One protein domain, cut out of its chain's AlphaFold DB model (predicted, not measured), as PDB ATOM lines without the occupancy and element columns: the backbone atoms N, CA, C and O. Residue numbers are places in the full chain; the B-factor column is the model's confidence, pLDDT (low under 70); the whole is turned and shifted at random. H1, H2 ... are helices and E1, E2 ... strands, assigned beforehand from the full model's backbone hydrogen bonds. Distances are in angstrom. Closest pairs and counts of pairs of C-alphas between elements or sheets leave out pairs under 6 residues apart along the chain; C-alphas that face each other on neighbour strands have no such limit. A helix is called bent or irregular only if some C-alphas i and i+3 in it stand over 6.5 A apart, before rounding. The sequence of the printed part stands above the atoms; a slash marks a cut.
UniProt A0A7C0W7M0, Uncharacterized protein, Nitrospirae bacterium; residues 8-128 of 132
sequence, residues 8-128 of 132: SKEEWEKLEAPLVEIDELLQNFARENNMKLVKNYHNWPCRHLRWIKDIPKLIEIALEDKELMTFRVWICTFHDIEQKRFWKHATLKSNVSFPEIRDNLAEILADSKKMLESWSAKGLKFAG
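AT A GLANCE: This is residues 8 to 128 of the 132 residues of an uncharacterized protein of Nitrospirae bacterium (UniProt A0A7C0W7M0). One twisted wall of six antiparallel strands has four helices over one face, H1 and H2 towards the E1 edge and H3 and H4 over E3 and E4, and its other face bare. The long hairpin of E4 and E5 runs on past the helices, and there the short E6 pairs with E5 as the last strand. The printed part has 121 residues, with the order H1 H2 E1 E2 E3 E4 E5 H3 H4 E6; across the sheet the strands stand E1 E2 E3 E4 E5 E6. The class is mixed, helices and strands, in two layers, helices on one face of a sheet. The whole is compact, with a radius of gyration of the C-alphas of 14.8 A and spans of 43 by 30 by 21 A.

IN THESE COORDINATES: H1, residues 9 to 21, begins at C-alpha 9 (-52.544, -15.050, 43.311) and is 18.1 A long; it is irregular, with C-alphas 15 and 18 7.1 A apart. H2 is residues 23 to 32, 14.3 A. E1 is residues 36 to 40, E2 46 to 52, and E3 56 to 65, 26.9 A. E4, residues 70 to 81, measures 34.9 A, and E5, residues 84 to 97, 35.6 A; E5 bends by 53 degrees at residue 88. H3 is residues 98 to 103 and H4 residues 105 to 117, 18.1 A. E6, residues 125 to 128, ends at C-alpha 128 (-48.127, 5.008, 15.417).

HOW THE PARTS SIT: E1 to E5 form a meander, each strand the antiparallel neighbour of the one before. Within hydrogen-bond range are N 38 and O 48 of E1 and E2, 2.8 A; N 49 and O 59 of E2 and E3, 2.9 A; N 60 and O 74 of E3 and E4, 2.8 A; N 79 and O 86 of E4 and E5, 2.8 A; and N 127 and O 85 of E6 and E5, 2.8 A. H1 is on the sheet at a height of 8.5 A, only just over E2, with 3 C-alphas on it; the closest C-alphas are those of Leu 19 and Cys 46, 7.3 A. H2 lies over E1, along the strands at 10 degrees on the local plane; the C-alphas of Ala 30 and Lys 36 come closest, 5.9 A. H3 stands up from the sheet, over E4. H4 lies over E3 and E4, at a height of 9.0 A, and the closest C-alphas of H4 and E3 are those of Lys 57 and Leu 116, 6.6 A. H2 and H4 are near each other, while H1 and H4 are apart. Every O i to N i+4 pair is within hydrogen-bond range in H2, H3 and H4, and 7 of 9 in H1.

THE WHOLE: The C-alphas farthest apart are those of Glu 10 and Lys 122, 44.8 A. The printed part has no cut. The link from H4 to E6 is short, with 7 residues, and the others are tight. The mean pLDDT of the printed part is 95.3, and no printed residue is under 70.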
ATOM      1  N   SER A   8     -56.878 -13.379  41.622       91.25
ATOM      2  CA  SER A   8     -56.160 -13.862  42.812       91.25
ATOM      3  C   SER A   8     -54.740 -14.335  42.475       91.25
ATOM      4  O   SER A   8     -54.400 -14.592  41.318       91.25
ATOM      5  N   LYS A   9     -53.889 -14.486  43.496       90.50
ATOM      6  CA  LYS A   9     -52.544 -15.050  43.311       90.50
ATOM      7  C   LYS A   9     -52.610 -16.484  42.778       90.50
ATOM      8  O   LYS A   9     -51.839 -16.841  41.899       90.50
ATOM      9  N   GLU A  10     -53.551 -17.279  43.276       92.69
ATOM     10  CA  GLU A  10     -53.767 -18.661  42.849       92.69
ATOM     11  C   GLU A  10     -54.265 -18.733  41.402       92.69
ATOM     12  O   GLU A  10     -53.868 -19.632  40.664       92.69
ATOM     13  N   GLU A  11     -55.124 -17.799  40.976       92.56
ATOM     14  CA  GLU A  11     -55.519 -17.687  39.568       92.56
ATOM     15  C   GLU A  11     -54.292 -17.390  38.706       92.56
ATOM     16  O   GLU A  11     -54.046 -18.090  37.729       92.56
ATOM     17  N   TRP A  12     -53.467 -16.422  39.110       92.00
ATOM     18  CA  TRP A  12     -52.242 -16.096  38.388       92.00
ATOM     19  C   TRP A  12     -51.294 -17.293  38.264       92.00
ATOM     20  O   TRP A  12     -50.826 -17.598  37.170       92.00
ATOM     21  N   GLU A  13     -51.027 -17.988  39.369       92.81
ATOM     22  CA  GLU A  13     -50.154 -19.164  39.384       92.81
ATOM     23  C   GLU A  13     -50.670 -20.259  38.442       92.81
ATOM     24  O   GLU A  13     -49.872 -20.871  37.735       92.81
ATOM     25  N   LYS A  14     -51.992 -20.461  38.358       94.38
ATOM     26  CA  LYS A  14     -52.602 -21.399  37.400       94.38
ATOM     27  C   LYS A  14     -52.411 -20.965  35.947       94.38
ATOM     28  O   LYS A  14     -52.084 -21.801  35.111       94.38
ATOM     29  N   LEU A  15     -52.616 -19.682  35.647       94.56
ATOM     30  CA  LEU A  15     -52.450 -19.145  34.292       94.56
ATOM     31  C   LEU A  15     -50.982 -19.152  33.849       94.56
ATOM     32  O   LEU A  15     -50.682 -19.358  32.675       94.56
ATOM     33  N   GLU A  16     -50.059 -18.921  34.783       94.75
ATOM     34  CA  GLU A  16     -48.627 -18.878  34.510       94.75
ATOM     35  C   GLU A  16     -47.989 -20.274  34.441       94.75
ATOM     36  O   GLU A  16     -47.043 -20.454  33.669       94.75
ATOM     37  N   ALA A  17     -48.490 -21.249  35.209       95.88
ATOM     38  CA  ALA A  17     -47.886 -22.576  35.360       95.88
ATOM     39  C   ALA A  17     -47.442 -23.227  34.037       95.88
ATOM     40  O   ALA A  17     -46.286 -23.653  33.979       95.88
ATOM     41  N   PRO A  18     -48.243 -23.220  32.951       96.62
ATOM     42  CA  PRO A  18     -47.799 -23.781  31.679       96.62
ATOM     43  C   PRO A  18     -46.514 -23.118  31.159       96.62
ATOM     44  O   PRO A  18     -45.537 -23.786  30.845       96.62
ATOM     45  N   LEU A  19     -46.425 -21.786  31.160       96.44
ATOM     46  CA  LEU A  19     -45.225 -21.087  30.681       96.44
ATOM     47  C   LEU A  19     -43.986 -21.355  31.547       96.44
ATOM     48  O   LEU A  19     -42.868 -21.255  31.044       96.44
ATOM     49  N   VAL A  20     -44.165 -21.687  32.828       96.56
ATOM     50  CA  VAL A  20     -43.059 -22.084  33.713       96.56
ATOM     51  C   VAL A  20     -42.466 -23.426  33.289       96.56
ATOM     52  O   VAL A  20     -41.249 -23.576  33.349       96.56
ATOM     53  N   GLU A  21     -43.275 -24.366  32.787       97.12
ATOM     54  CA  GLU A  21     -42.794 -25.686  32.339       97.12
ATOM     55  C   GLU A  21     -41.742 -25.594  31.222       97.12
ATOM     56  O   GLU A  21     -40.892 -26.472  31.097       97.12
ATOM     57  N   ILE A  22     -41.773 -24.527  30.417       97.69
ATOM     58  CA  ILE A  22     -40.837 -24.318  29.303       97.69
ATOM     59  C   ILE A  22     -39.746 -23.284  29.603       97.69
ATOM     60  O   ILE A  22     -38.928 -23.002  28.728       97.69
ATOM     61  N   ASP A  23     -39.686 -22.721  30.816       97.44
ATOM     62  CA  ASP A  23     -38.739 -21.646  31.148       97.44
ATOM     63  C   ASP A  23     -37.279 -22.072  30.948       97.44
ATOM     64  O   ASP A  23     -36.485 -21.318  30.381       97.44
ATOM     65  N   GLU A  24     -36.918 -23.286  31.365       97.62
ATOM     66  CA  GLU A  24     -35.552 -23.797  31.213       97.62
ATOM     67  C   GLU A  24     -35.184 -24.012  29.737       97.62
ATOM     68  O   GLU A  24     -34.096 -23.630  29.301       97.62
ATOM     69  N   LEU A  25     -36.117 -24.540  28.940       97.81
ATOM     70  CA  LEU A  25     -35.926 -24.742  27.502       97.81
ATOM     71  C   LEU A  25     -35.737 -23.405  26.775       97.81
ATOM     72  O   LEU A  25     -34.811 -23.253  25.976       97.81
ATOM     73  N   LEU A  26     -36.560 -22.406  27.105       98.31
ATOM     74  CA  LEU A  26     -36.425 -21.047  26.578       98.31
ATOM     75  C   LEU A  26     -35.100 -20.408  26.997       98.31
ATOM     76  O   LEU A  26     -34.455 -19.740  26.189       98.31
ATOM     77  N   GLN A  27     -34.674 -20.613  28.244       98.31
ATOM     78  CA  GLN A  27     -33.424 -20.070  28.767       98.31
ATOM     79  C   GLN A  27     -32.193 -20.681  28.084       98.31
ATOM     80  O   GLN A  27     -31.228 -19.957  27.812       98.31
ATOM     81  N   ASN A  28     -32.229 -21.982  27.787       98.12
ATOM     82  CA  ASN A  28     -31.175 -22.676  27.050       98.12
ATOM     83  C   ASN A  28     -31.109 -22.189  25.599       98.12
ATOM     84  O   ASN A  28     -30.051 -21.724  25.170       98.12
ATOM     85  N   PHE A  29     -32.245 -22.152  24.896       98.31
ATOM     86  CA  PHE A  29     -32.310 -21.616  23.534       98.31
ATOM     87  C   PHE A  29     -31.821 -20.163  23.466       98.31
ATOM     88  O   PHE A  29     -31.073 -19.789  22.557       98.31
ATOM     89  N   ALA A  30     -32.201 -19.338  24.449       98.12
ATOM     90  CA  ALA A  30     -31.749 -17.956  24.541       98.12
ATOM     91  C   ALA A  30     -30.224 -17.862  24.668       98.12
ATOM     92  O   ALA A  30     -29.598 -17.074  23.961       98.12
ATOM     93  N   ARG A  31     -29.619 -18.686  25.532       97.88
ATOM     94  CA  ARG A  31     -28.165 -18.725  25.736       97.88
ATOM     95  C   ARG A  31     -27.432 -19.138  24.461       97.88
ATOM     96  O   ARG A  31     -26.492 -18.458  24.064       97.88
ATOM     97  N   GLU A  32     -27.886 -20.202  23.806       97.88
ATOM     98  CA  GLU A  32     -27.285 -20.728  22.572       97.88
ATOM     99  C   GLU A  32     -27.340 -19.726  21.411       97.88
ATOM    100  O   GLU A  32     -26.453 -19.704  20.560       97.88
ATOM    101  N   ASN A  33     -28.359 -18.862  21.391       97.19
ATOM    102  CA  ASN A  33     -28.601 -17.921  20.300       97.19
ATOM    103  C   ASN A  33     -28.312 -16.451  20.660       97.19
ATOM    104  O   ASN A  33     -28.696 -15.560  19.901       97.19
ATOM    105  N   ASN A  34     -27.637 -16.177  21.783       96.25
ATOM    106  CA  ASN A  34     -27.340 -14.819  22.268       96.25
ATOM    107  C   ASN A  34     -28.588 -13.918  22.392       96.25
ATOM    108  O   ASN A  34     -28.573 -12.736  22.043       96.25
ATOM    109  N   MET A  35     -29.686 -14.485  22.886       98.00
ATOM    110  CA  MET A  35     -30.934 -13.780  23.165       98.00
ATOM    111  C   MET A  35     -31.109 -13.550  24.666       98.00
ATOM    112  O   MET A  35     -30.533 -14.235  25.511       98.00
ATOM    113  N   LYS A  36     -31.974 -12.600  25.008       97.56
ATOM    114  CA  LYS A  36     -32.433 -12.353  26.372       97.56
ATOM    115  C   LYS A  36     -33.851 -12.887  26.542       97.56
ATOM    116  O   LYS A  36     -34.762 -12.414  25.861       97.56
ATOM    117  N   LEU A  37     -34.039 -13.810  27.483       97.62
ATOM    118  CA  LEU A  37     -35.363 -14.182  27.978       97.62
ATOM    119  C   LEU A  37     -35.860 -13.102  28.948       97.62
ATOM    120  O   LEU A  37     -35.159 -12.713  29.884       97.62
ATOM    121  N   VAL A  38     -37.063 -12.592  28.710       95.38
ATOM    122  CA  VAL A  38     -37.744 -11.623  29.569       95.38
ATOM    123  C   VAL A  38     -39.136 -12.149  29.863       95.38
ATOM    124  O   VAL A  38     -39.906 -12.434  28.947       95.38
ATOM    125  N   LYS A  39     -39.475 -12.227  31.147       92.06
ATOM    126  CA  LYS A  39     -40.850 -12.441  31.582       92.06
ATOM    127  C   LYS A  39     -41.531 -11.080  31.605       92.06
ATOM    128  O   LYS A  39     -41.073 -10.181  32.307       92.06
ATOM    129  N   ASN A  40     -42.542 -10.896  30.767       81.12
ATOM    130  CA  ASN A  40     -43.367  -9.699  30.805       81.12
ATOM    131  C   ASN A  40     -44.726 -10.114  31.344       81.12
ATOM    132  O   ASN A  40     -45.337 -11.050  30.839       81.12
ATOM    133  N   TYR A  41     -45.147  -9.445  32.404       77.94
ATOM    134  CA  TYR A  41     -46.362  -9.798  33.119       77.94
ATOM    135  C   TYR A  41     -47.388  -8.680  33.107       77.94
ATOM    136  O   TYR A  41     -48.298  -8.684  33.923       77.94
ATOM    137  N   HIS A  42     -47.235  -7.693  32.223       77.88
ATOM    138  CA  HIS A  42     -48.189  -6.600  32.166       77.88
ATOM    139  C   HIS A  42     -49.582  -7.142  31.819       77.88
ATOM    140  O   HIS A  42     -49.823  -7.549  30.682       77.88
ATOM    141  N   ASN A  43     -50.461  -7.187  32.822       76.62
ATOM    142  CA  ASN A  43     -51.805  -7.775  32.822       76.62
ATOM    143  C   ASN A  43     -51.911  -9.281  32.499       76.62
ATOM    144  O   ASN A  43     -52.918  -9.885  32.862       76.62
ATOM    145  N   TRP A  44     -50.930  -9.895  31.828       88.94
ATOM    146  CA  TRP A  44     -51.072 -11.223  31.225       88.94
ATOM    147  C   TRP A  44     -49.757 -12.028  31.215       88.94
ATOM    148  O   TRP A  44     -48.695 -11.434  31.003       88.94
ATOM    149  N   PRO A  45     -49.773 -13.363  31.418       91.38
ATOM    150  CA  PRO A  45     -48.558 -14.174  31.370       91.38
ATOM    151  C   PRO A  45     -47.964 -14.262  29.956       91.38
ATOM    152  O   PRO A  45     -48.596 -14.790  29.036       91.38
ATOM    153  N   CYS A  46     -46.715 -13.818  29.782       94.19
ATOM    154  CA  CYS A  46     -45.955 -14.103  28.566       94.19
ATOM    155  C   CYS A  46     -44.443 -14.268  28.790       94.19
ATOM    156  O   CYS A  46     -43.870 -13.926  29.835       94.19
ATOM    157  N   ARG A  47     -43.789 -14.843  27.778       97.06
ATOM    158  CA  ARG A  47     -42.337 -14.992  27.658       97.06
ATOM    159  C   ARG A  47     -41.868 -14.340  26.375       97.06
ATOM    160  O   ARG A  47     -42.400 -14.608  25.302       97.06
ATOM    161  N   HIS A  48     -40.845 -13.505  26.493       97.44
ATOM    162  CA  HIS A  48     -40.211 -12.843  25.367       97.44
ATOM    163  C   HIS A  48     -38.774 -13.306  25.207       97.44
ATOM    164  O   HIS A  48     -37.967 -13.122  26.114       97.44
ATOM    165  N   LEU A  49     -38.425 -13.792  24.023       98.25
ATOM    166  CA  LEU A  49     -37.037 -13.900  23.592       98.25
ATOM    167  C   LEU A  49     -36.704 -12.676  22.752       98.25
ATOM    168  O   LEU A  49     -37.331 -12.439  21.721       98.25
ATOM    169  N   ARG A  50     -35.748 -11.872  23.217       97.44
ATOM    170  CA  ARG A  50     -35.381 -10.590  22.607       97.44
ATOM    171  C   ARG A  50     -33.917 -10.577  22.220       97.44
ATOM    172  O   ARG A  50     -33.070 -10.988  23.007       97.44
ATOM    173  N   TRP A  51     -33.610 -10.037  21.052       97.25
ATOM    174  CA  TRP A  51     -32.235  -9.768  20.649       97.25
ATOM    175  C   TRP A  51     -32.179  -8.604  19.670       97.25
ATOM    176  O   TRP A  51     -33.194  -8.160  19.127       97.25
ATOM    177  N   ILE A  52     -30.971  -8.089  19.468       93.94
ATOM    178  CA  ILE A  52     -30.685  -7.043  18.493       93.94
ATOM    179  C   ILE A  52     -29.550  -7.563  17.622       93.94
ATOM    180  O   ILE A  52     -28.537  -8.032  18.137       93.94
ATOM    181  N   LYS A  53     -29.734  -7.493  16.306       85.81
ATOM    182  CA  LYS A  53     -28.677  -7.761  15.325       85.81
ATOM    183  C   LYS A  53     -28.460  -6.517  14.472       85.81
ATOM    184  O   LYS A  53     -27.413  -5.893  14.535       85.81
ATOM    185  N   ASP A  54     -29.498  -6.146  13.739       89.75
ATOM    186  CA  ASP A  54     -29.626  -4.940  12.919       89.75
ATOM    187  C   ASP A  54     -30.769  -4.056  13.437       89.75
ATOM    188  O   ASP A  54     -30.612  -2.859  13.650       89.75
ATOM    189  N   ILE A  55     -31.906  -4.690  13.713       93.50
ATOM    190  CA  ILE A  55     -33.088  -4.113  14.344       93.50
ATOM    191  C   ILE A  55     -33.527  -5.013  15.509       93.50
ATOM    192  O   ILE A  55     -33.200  -6.208  15.513       93.50
ATOM    193  N   PRO A  56     -34.250  -4.478  16.507       95.88
ATOM    194  CA  PRO A  56     -34.870  -5.275  17.562       95.88
ATOM    195  C   PRO A  56     -35.728  -6.412  17.008       95.88
ATOM    196  O   PRO A  56     -36.552  -6.196  16.121       95.88
ATOM    197  N   LYS A  57     -35.562  -7.618  17.548       97.19
ATOM    198  CA  LYS A  57     -36.340  -8.812  17.195       97.19
ATOM    199  C   LYS A  57     -36.896  -9.445  18.466       97.19
ATOM    200  O   LYS A  57     -36.243  -9.424  19.514       97.19
ATOM    201  N   LEU A  58     -38.116  -9.964  18.374       97.56
ATOM    202  CA  LEU A  58     -38.855 -10.506  19.504       97.56
ATOM    203  C   LEU A  58     -39.692 -11.711  19.081       97.56
ATOM    204  O   LEU A  58     -40.449 -11.632  18.117       97.56
ATOM    205  N   ILE A  59     -39.573 -12.795  19.845       98.38
ATOM    206  CA  ILE A  59     -40.506 -13.926  19.850       98.38
ATOM    207  C   ILE A  59     -41.282 -13.853  21.162       98.38
ATOM    208  O   ILE A  59     -40.675 -13.735  22.226       98.38
ATOM    209  N   GLU A  60     -42.602 -13.908  21.086       97.88
ATOM    210  CA  GLU A  60     -43.527 -13.937  22.212       97.88
ATOM    211  C   GLU A  60     -44.267 -15.268  22.240       97.88
ATOM    212  O   GLU A  60     -44.875 -15.663  21.247       97.88
ATOM    213  N   ILE A  61     -44.247 -15.919  23.400       97.94
ATOM    214  CA  ILE A  61     -45.165 -17.005  23.740       97.94
ATOM    215  C   ILE A  61     -46.027 -16.496  24.887       97.94
ATOM    216  O   ILE A  61     -45.503 -16.129  25.943       97.94
ATOM    217  N   ALA A  62     -47.334 -16.428  24.674       96.50
ATOM    218  CA  ALA A  62     -48.269 -15.857  25.634       96.50
ATOM    219  C   ALA A  62     -49.508 -16.733  25.763       96.50
ATOM    220  O   ALA A  62     -49.918 -17.371  24.790       96.50
ATOM    221  N   LEU A  63     -50.125 -16.706  26.944       95.81
ATOM    222  CA  LEU A  63     -51.524 -17.099  27.069       95.81
ATOM    223  C   LEU A  63     -52.350 -16.202  26.126       95.81
ATOM    224  O   LEU A  63     -52.090 -15.004  26.022       95.81
ATOM    225  N   GLU A  64     -53.314 -16.763  25.413       95.44
ATOM    226  CA  GLU A  64     -54.193 -16.034  24.493       95.44
ATOM    227  C   GLU A  64     -55.619 -15.978  25.035       95.44
ATOM    228  O   GLU A  64     -56.187 -14.893  25.124       95.44
ATOM    229  N   ASP A  65     -56.142 -17.118  25.489       95.62
ATOM    230  CA  ASP A  65     -57.459 -17.231  26.108       95.62
ATOM    231  C   ASP A  65     -57.336 -17.989  27.435       95.62
ATOM    232  O   ASP A  65     -56.848 -19.120  27.476       95.62
ATOM    233  N   LYS A  66     -57.761 -17.354  28.533       93.50
ATOM    234  CA  LYS A  66     -57.684 -17.940  29.878       93.50
ATOM    235  C   LYS A  66     -58.805 -18.933  30.185       93.50
ATOM    236  O   LYS A  66     -58.621 -19.787  31.043       93.50
ATOM    237  N   GLU A  67     -59.945 -18.822  29.509       94.19
ATOM    238  CA  GLU A  67     -61.088 -19.719  29.698       94.19
ATOM    239  C   GLU A  67     -60.839 -21.039  28.965       94.19
ATOM    240  O   GLU A  67     -61.117 -22.118  29.484       94.19
ATOM    241  N   LEU A  68     -60.251 -20.952  27.767       96.38
ATOM    242  CA  LEU A  68     -59.882 -22.114  26.956       96.38
ATOM    243  C   LEU A  68     -58.462 -22.627  27.234       96.38
ATOM    244  O   LEU A  68     -58.096 -23.695  26.744       96.38
ATOM    245  N   MET A  69     -57.664 -21.885  28.010       96.50
ATOM    246  CA  MET A  69     -56.247 -22.164  28.272       96.50
ATOM    247  C   MET A  69     -55.450 -22.400  26.980       96.50
ATOM    248  O   MET A  69     -54.675 -23.356  26.859       96.50
ATOM    249  N   THR A  70     -55.652 -21.515  26.003       98.12
ATOM    250  CA  THR A  70     -54.934 -21.538  24.726       98.12
ATOM    251  C   THR A  70     -53.858 -20.468  24.667       98.12
ATOM    252  O   THR A  70     -53.881 -19.474  25.391       98.12
ATOM    253  N   PHE A  71     -52.870 -20.704  23.814       97.88
ATOM    254  CA  PHE A  71     -51.641 -19.936  23.722       97.88
ATOM    255  C   PHE A  71     -51.414 -19.466  22.292       97.88
ATOM    256  O   PHE A  71     -51.882 -20.072  21.324       97.88
ATOM    257  N   ARG A  72     -50.619 -18.405  22.169       97.94
ATOM    258  CA  ARG A  72     -50.147 -17.880  20.891       97.94
ATOM    259  C   ARG A  72     -48.638 -17.782  20.844       97.94
ATOM    260  O   ARG A  72     -47.985 -17.508  21.852       97.94
ATOM    261  N   VAL A  73     -48.119 -17.923  19.630       98.38
ATOM    262  CA  VAL A  73     -46.744 -17.578  19.281       98.38
ATOM    263  C   VAL A  73     -46.791 -16.432  18.293       98.38
ATOM    264  O   VAL A  73     -47.304 -16.564  17.178       98.38
ATOM    265  N   TRP A  74     -46.247 -15.299  18.706       98.12
ATOM    266  CA  TRP A  74     -46.205 -14.081  17.917       98.12
ATOM    267  C   TRP A  74     -44.767 -13.611  17.779       98.12
ATOM    268  O   TRP A  74     -43.969 -13.720  18.704       98.12
ATOM    269  N   ILE A  75     -44.423 -13.088  16.614       98.38
ATOM    270  CA  ILE A  75     -43.094 -12.555  16.348       98.38
ATOM    271  C   ILE A  75     -43.200 -11.116  15.886       98.38
ATOM    272  O   ILE A  75     -44.104 -10.758  15.126       98.38
ATOM    273  N   CYS A  76     -42.249 -10.287  16.296       97.31
ATOM    274  CA  CYS A  76     -42.168  -8.929  15.800       97.31
ATOM    275  C   CYS A  76     -40.752  -8.392  15.707       97.31
ATOM    276  O   CYS A  76     -39.794  -8.865  16.318       97.31
ATOM    277  N   THR A  77     -40.655  -7.339  14.918       96.88
ATOM    278  CA  THR A  77     -39.517  -6.448  14.872       96.88
ATOM    279  C   THR A  77     -40.043  -5.026  14.781       96.88
ATOM    280  O   THR A  77     -41.096  -4.786  14.181       96.88
ATOM    281  N   PHE A  78     -39.339  -4.083  15.389       94.31
ATOM    282  CA  PHE A  78     -39.734  -2.684  15.371       94.31
ATOM    283  C   PHE A  78     -38.514  -1.776  15.319       94.31
ATOM    284  O   PHE A  78     -37.417  -2.162  15.715       94.31
ATOM    285  N   HIS A  79     -38.723  -0.562  14.832       93.19
ATOM    286  CA  HIS A  79     -37.741   0.499  14.820       93.19
ATOM    287  C   HIS A  79     -38.441   1.823  15.104       93.19
ATOM    288  O   HIS A  79     -39.447   2.152  14.471       93.19
ATOM    289  N   ASP A  80     -37.905   2.563  16.065       92.25
ATOM    290  CA  ASP A  80     -38.437   3.853  16.471       92.25
ATOM    291  C   ASP A  80     -37.580   4.956  15.835       92.25
ATOM    292  O   ASP A  80     -36.367   5.004  16.045       92.25
ATOM    293  N   ILE A  81     -38.206   5.823  15.036       89.88
ATOM    294  CA  ILE A  81     -37.564   6.925  14.305       89.88
ATOM    295  C   ILE A  81     -38.357   8.193  14.606       89.88
ATOM    296  O   ILE A  81     -39.556   8.217  14.357       89.88
ATOM    297  N   GLU A  82     -37.716   9.234  15.142       89.88
ATOM    298  CA  GLU A  82     -38.352  10.545  15.381       89.88
ATOM    299  C   GLU A  82     -39.734  10.456  16.068       89.88
ATOM    300  O   GLU A  82     -40.707  11.051  15.618       89.88
ATOM    301  N   GLN A  83     -39.829   9.688  17.163       91.94
ATOM    302  CA  GLN A  83     -41.079   9.452  17.918       91.94
ATOM    303  C   GLN A  83     -42.161   8.678  17.149       91.94
ATOM    304  O   GLN A  83     -43.308   8.629  17.573       91.94
ATOM    305  N   LYS A  84     -41.814   8.019  16.047       93.62
ATOM    306  CA  LYS A  84     -42.710   7.144  15.291       93.62
ATOM    307  C   LYS A  84     -42.229   5.711  15.401       93.62
ATOM    308  O   LYS A  84     -41.054   5.433  15.168       93.62
ATOM    309  N   ARG A  85     -43.139   4.792  15.717       94.69
ATOM    310  CA  ARG A  85     -42.865   3.358  15.683       94.69
ATOM    311  C   ARG A  85     -43.173   2.819  14.301       94.69
ATOM    312  O   ARG A  85     -44.274   2.994  13.784       94.69
ATOM    313  N   PHE A  86     -42.218   2.097  13.742       95.88
ATOM    314  CA  PHE A  86     -42.414   1.253  12.577       95.88
ATOM    315  C   PHE A  86     -42.230  -0.188  13.013       95.88
ATOM    316  O   PHE A  86     -41.275  -0.499  13.716       95.88
ATOM    317  N   TRP A  87     -43.116  -1.084  12.604       96.75
ATOM    318  CA  TRP A  87     -42.993  -2.487  12.968       96.75
ATOM    319  C   TRP A  87     -43.436  -3.430  11.862       96.75
ATOM    320  O   TRP A  87     -44.097  -3.056  10.891       96.75
ATOM    321  N   LYS A  88     -43.039  -4.683  12.018       97.44
ATOM    322  CA  LYS A  88     -43.556  -5.814  11.265       97.44
ATOM    323  C   LYS A  88     -43.764  -6.947  12.250       97.44
ATOM    324  O   LYS A  88     -42.910  -7.187  13.103       97.44
ATOM    325  N   HIS A  89     -44.890  -7.633  12.128       97.56
ATOM    326  CA  HIS A  89     -45.230  -8.737  13.005       97.56
ATOM    327  C   HIS A  89     -45.984  -9.837  12.267       97.56
ATOM    328  O   HIS A  89     -46.509  -9.620  11.173       97.56
ATOM    329  N   ALA A  90     -46.030 -11.016  12.877       97.81
ATOM    330  CA  ALA A  90     -46.807 -12.154  12.411       97.81
ATOM    331  C   ALA A  90     -47.205 -13.036  13.599       97.81
ATOM    332  O   ALA A  90     -46.447 -13.170  14.559       97.81
ATOM    333  N   THR A  91     -48.376 -13.656  13.502       97.94
ATOM    334  CA  THR A  91     -48.806 -14.717  14.416       97.94
ATOM    335  C   THR A  91     -48.498 -16.053  13.753       97.94
ATOM    336  O   THR A  91     -48.990 -16.313  12.658       97.94
ATOM    337  N   LEU A  92     -47.651 -16.868  14.379       97.25
ATOM    338  CA  LEU A  92     -47.230 -18.172  13.848       97.25
ATOM    339  C   LEU A  92     -48.136 -19.302  14.332       97.25
ATOM    340  O   LEU A  92     -48.402 -20.252  13.601       97.25
ATOM    341  N   LYS A  93     -48.615 -19.176  15.569       97.38
ATOM    342  CA  LYS A  93     -49.583 -20.067  16.205       97.38
ATOM    343  C   LYS A  93     -50.576 -19.210  16.981       97.38
ATOM    344  O   LYS A  93     -50.168 -18.229  17.604       97.38
ATOM    345  N   SER A  94     -51.848 -19.574  16.941       97.75
ATOM    346  CA  SER A  94     -52.927 -18.924  17.686       97.75
ATOM    347  C   SER A  94     -53.969 -19.971  18.040       97.75
ATOM    348  O   SER A  94     -54.191 -20.907  17.270       97.75
ATOM    349  N   ASN A  95     -54.572 -19.802  19.207       97.44
ATOM    350  CA  ASN A  95     -55.591 -20.641  19.797       97.44
ATOM    351  C   ASN A  95     -55.162 -22.113  19.905       97.44
ATOM    352  O   ASN A  95     -55.954 -23.022  19.663       97.44
ATOM    353  N   VAL A  96     -53.889 -22.345  20.242       97.62
ATOM    354  CA  VAL A  96     -53.327 -23.694  20.383       97.62
ATOM    355  C   VAL A  96     -53.206 -24.098  21.844       97.62
ATOM    356  O   VAL A  96     -52.974 -23.269  22.723       97.62
ATOM    357  N   SER A  97     -53.355 -25.393  22.114       97.81
ATOM    358  CA  SER A  97     -53.184 -25.934  23.464       97.81
ATOM    359  C   SER A  97     -51.724 -25.844  23.928       97.81
ATOM    360  O   SER A  97     -50.797 -25.866  23.114       97.81
ATOM    361  N   PHE A  98     -51.496 -25.798  25.242       97.50
ATOM    362  CA  PHE A  98     -50.129 -25.777  25.765       97.50
ATOM    363  C   PHE A  98     -49.285 -27.016  25.402       97.50
ATOM    364  O   PHE A  98     -48.129 -26.825  25.021       97.50
ATOM    365  N   PRO A  99     -49.807 -28.262  25.445       98.06
ATOM    366  CA  PRO A  99     -49.046 -29.429  24.999       98.06
ATOM    367  C   PRO A  99     -48.527 -29.292  23.565       98.06
ATOM    368  O   PRO A  99     -47.378 -29.632  23.310       98.06
ATOM    369  N   GLU A 100     -49.308 -28.705  22.650       97.50
ATOM    370  CA  GLU A 100     -48.839 -28.454  21.281       97.50
ATOM    371  C   GLU A 100     -47.633 -27.503  21.256       97.50
ATOM    372  O   GLU A 100     -46.672 -27.754  20.528       97.50
ATOM    373  N   ILE A 101     -47.650 -26.436  22.064       97.50
ATOM    374  CA  ILE A 101     -46.505 -25.524  22.194       97.50
ATOM    375  C   ILE A 101     -45.291 -26.251  22.767       97.50
ATOM    376  O   ILE A 101     -44.201 -26.134  22.215       97.50
ATOM    377  N   ARG A 102     -45.469 -26.988  23.867       97.69
ATOM    378  CA  ARG A 102     -44.387 -27.681  24.574       97.69
ATOM    379  C   ARG A 102     -43.727 -28.733  23.687       97.69
ATOM    380  O   ARG A 102     -42.505 -28.738  23.554       97.69
ATOM    381  N   ASP A 103     -44.530 -29.592  23.071       97.88
ATOM    382  CA  ASP A 103     -44.045 -30.756  22.330       97.88
ATOM    383  C   ASP A 103     -43.361 -30.345  21.011       97.88
ATOM    384  O   ASP A 103     -42.481 -31.054  20.527       97.88
ATOM    385  N   ASN A 104     -43.691 -29.162  20.469       97.81
ATOM    386  CA  ASN A 104     -43.102 -28.613  19.239       97.81
ATOM    387  C   ASN A 104     -42.206 -27.384  19.485       97.81
ATOM    388  O   ASN A 104     -41.865 -26.661  18.546       97.81
ATOM    389  N   LEU A 105     -41.817 -27.114  20.738       98.12
ATOM    390  CA  LEU A 105     -41.178 -25.848  21.117       98.12
ATOM    391  C   LEU A 105     -39.901 -25.565  20.315       98.12
ATOM    392  O   LEU A 105     -39.693 -24.443  19.859       98.12
ATOM    393  N   ALA A 106     -39.052 -26.574  20.119       97.69
ATOM    394  CA  ALA A 106     -37.788 -26.414  19.402       97.69
ATOM    395  C   ALA A 106     -37.993 -25.985  17.936       97.69
ATOM    396  O   ALA A 106     -37.316 -25.069  17.466       97.69
ATOM    397  N   GLU A 107     -38.949 -26.602  17.238       98.12
ATOM    398  CA  GLU A 107     -39.301 -26.260  15.854       98.12
ATOM    399  C   GLU A 107     -39.888 -24.848  15.779       98.12
ATOM    400  O   GLU A 107     -39.411 -24.017  15.006       98.12
ATOM    401  N   ILE A 108     -40.838 -24.536  16.668       98.31
ATOM    402  CA  ILE A 108     -41.452 -23.208  16.774       98.31
ATOM    403  C   ILE A 108     -40.379 -22.126  16.932       98.31
ATOM    404  O   ILE A 108     -40.421 -21.105  16.241       98.31
ATOM    405  N   LEU A 109     -39.410 -22.324  17.831       98.56
ATOM    406  CA  LEU A 109     -38.345 -21.355  18.089       98.56
ATOM    407  C   LEU A 109     -37.394 -21.204  16.895       98.56
ATOM    408  O   LEU A 109     -37.029 -20.076  16.542       98.56
ATOM    409  N   ALA A 110     -37.021 -22.312  16.253       98.12
ATOM    410  CA  ALA A 110     -36.159 -22.304  15.076       98.12
ATOM    411  C   ALA A 110     -36.815 -21.563  13.898       98.12
ATOM    412  O   ALA A 110     -36.196 -20.668  13.309       98.12
ATOM    413  N   ASP A 111     -38.081 -21.861  13.605       98.19
ATOM    414  CA  ASP A 111     -38.840 -21.215  12.532       98.19
ATOM    415  C   ASP A 111     -39.098 -19.738  12.820       98.19
ATOM    416  O   ASP A 111     -38.903 -18.884  11.949       98.19
ATOM    417  N   SER A 112     -39.444 -19.410  14.069       98.38
ATOM    418  CA  SER A 112     -39.608 -18.026  14.525       98.38
ATOM    419  C   SER A 112     -38.335 -17.213  14.303       98.38
ATOM    420  O   SER A 112     -38.376 -16.118  13.731       98.38
ATOM    421  N   LYS A 113     -37.183 -17.757  14.719       98.19
ATOM    422  CA  LYS A 113     -35.876 -17.120  14.537       98.19
ATOM    423  C   LYS A 113     -35.562 -16.941  13.055       98.19
ATOM    424  O   LYS A 113     -35.237 -15.828  12.645       98.19
ATOM    425  N   LYS A 114     -35.709 -17.994  12.246       97.62
ATOM    426  CA  LYS A 114     -35.463 -17.959  10.797       97.62
ATOM    427  C   LYS A 114     -36.315 -16.893  10.105       97.62
ATOM    428  O   LYS A 114     -35.801 -16.118   9.297       97.62
ATOM    429  N   MET A 115     -37.601 -16.802  10.449       97.69
ATOM    430  CA  MET A 115     -38.496 -15.794   9.886       97.69
ATOM    431  C   MET A 115     -38.085 -14.378  10.303       97.69
ATOM    432  O   MET A 115     -37.988 -13.500   9.445       97.69
ATOM    433  N   LEU A 116     -37.767 -14.152  11.581       97.31
ATOM    434  CA  LEU A 116     -37.304 -12.850  12.074       97.31
ATOM    435  C   LEU A 116     -35.961 -12.422  11.475       97.31
ATOM    436  O   LEU A 116     -35.748 -11.235  11.219       97.31
ATOM    437  N   GLU A 117     -35.053 -13.364  11.226       95.88
ATOM    438  CA  GLU A 117     -33.764 -13.102  10.578       95.88
ATOM    439  C   GLU A 117     -33.911 -12.726   9.099       95.88
ATOM    440  O   GLU A 117     -33.064 -12.007   8.577       95.88
ATOM    441  N   SER A 118     -35.011 -13.118   8.446       95.62
ATOM    442  CA  SER A 118     -35.333 -12.670   7.082       95.62
ATOM    443  C   SER A 118     -35.875 -11.233   7.013       95.62
ATOM    444  O   SER A 118     -35.988 -10.658   5.930       95.62
ATOM    445  N   TRP A 119     -36.259 -10.641   8.149       96.19
ATOM    446  CA  TRP A 119     -36.837  -9.299   8.196       96.19
ATOM    447  C   TRP A 119     -35.772  -8.224   8.406       96.19
ATOM    448  O   TRP A 119     -34.843  -8.395   9.193       96.19
ATOM    449  N   SER A 120     -35.972  -7.084   7.745       94.00
ATOM    450  CA  SER A 120     -35.110  -5.902   7.814       94.00
ATOM    451  C   SER A 120     -35.939  -4.625   7.963       94.00
ATOM    452  O   SER A 120     -37.158  -4.632   7.760       94.00
ATOM    453  N   ALA A 121     -35.261  -3.510   8.253       91.38
ATOM    454  CA  ALA A 121     -35.887  -2.203   8.459       91.38
ATOM    455  C   ALA A 121     -36.740  -1.733   7.263       91.38
ATOM    456  O   ALA A 121     -37.734  -1.035   7.440       91.38
ATOM    457  N   LYS A 122     -36.403  -2.165   6.039       90.88
ATOM    458  CA  LYS A 122     -37.145  -1.808   4.817       90.88
ATOM    459  C   LYS A 122     -38.570  -2.370   4.782       90.88
ATOM    460  O   LYS A 122     -39.406  -1.857   4.052       90.88
ATOM    461  N   GLY A 123     -38.834  -3.447   5.522       90.75
ATOM    462  CA  GLY A 123     -40.137  -4.112   5.550       90.75
ATOM    463  C   GLY A 123     -41.072  -3.621   6.654       90.75
ATOM    464  O   GLY A 123     -42.150  -4.198   6.813       90.75
ATOM    465  N   LEU A 124     -40.658  -2.630   7.447       94.44
ATOM    466  CA  LEU A 124     -41.446  -2.123   8.566       94.44
ATOM    467  C   LEU A 124     -42.524  -1.160   8.075       94.44
ATOM    468  O   LEU A 124     -42.310  -0.374   7.154       94.44
ATOM    469  N   LYS A 125     -43.689  -1.210   8.718       95.81
ATOM    470  CA  LYS A 125     -44.822  -0.324   8.446       95.81
ATOM    471  C   LYS A 125     -45.049   0.593   9.632       95.81
ATOM    472  O   LYS A 125     -44.852   0.176  10.771       95.81
ATOM    473  N   PHE A 126     -45.473   1.822   9.362       95.44
ATOM    474  CA  PHE A 126     -45.837   2.770  10.409       95.44
ATOM    475  C   PHE A 126     -46.927   2.173  11.309       95.44
ATOM    476  O   PHE A 126     -47.927   1.656  10.815       95.44
ATOM    477  N   ALA A 127     -46.690   2.215  12.617       93.50
ATOM    478  CA  ALA A 127     -47.550   1.647  13.650       93.50
ATOM    479  C   ALA A 127     -48.236   2.729  14.493       93.50
ATOM    480  O   ALA A 127     -49.317   2.493  15.022       93.50
ATOM    481  N   GLY A 128     -47.610   3.901  14.622       92.94
ATOM    482  CA  GLY A 128     -48.127   5.008  15.417       92.94
ATOM    483  C   GLY A 128     -47.026   5.914  15.956       92.94
ATOM    484  O   GLY A 128     -45.832   5.667  15.756       92.94
TER     485      GLY A 128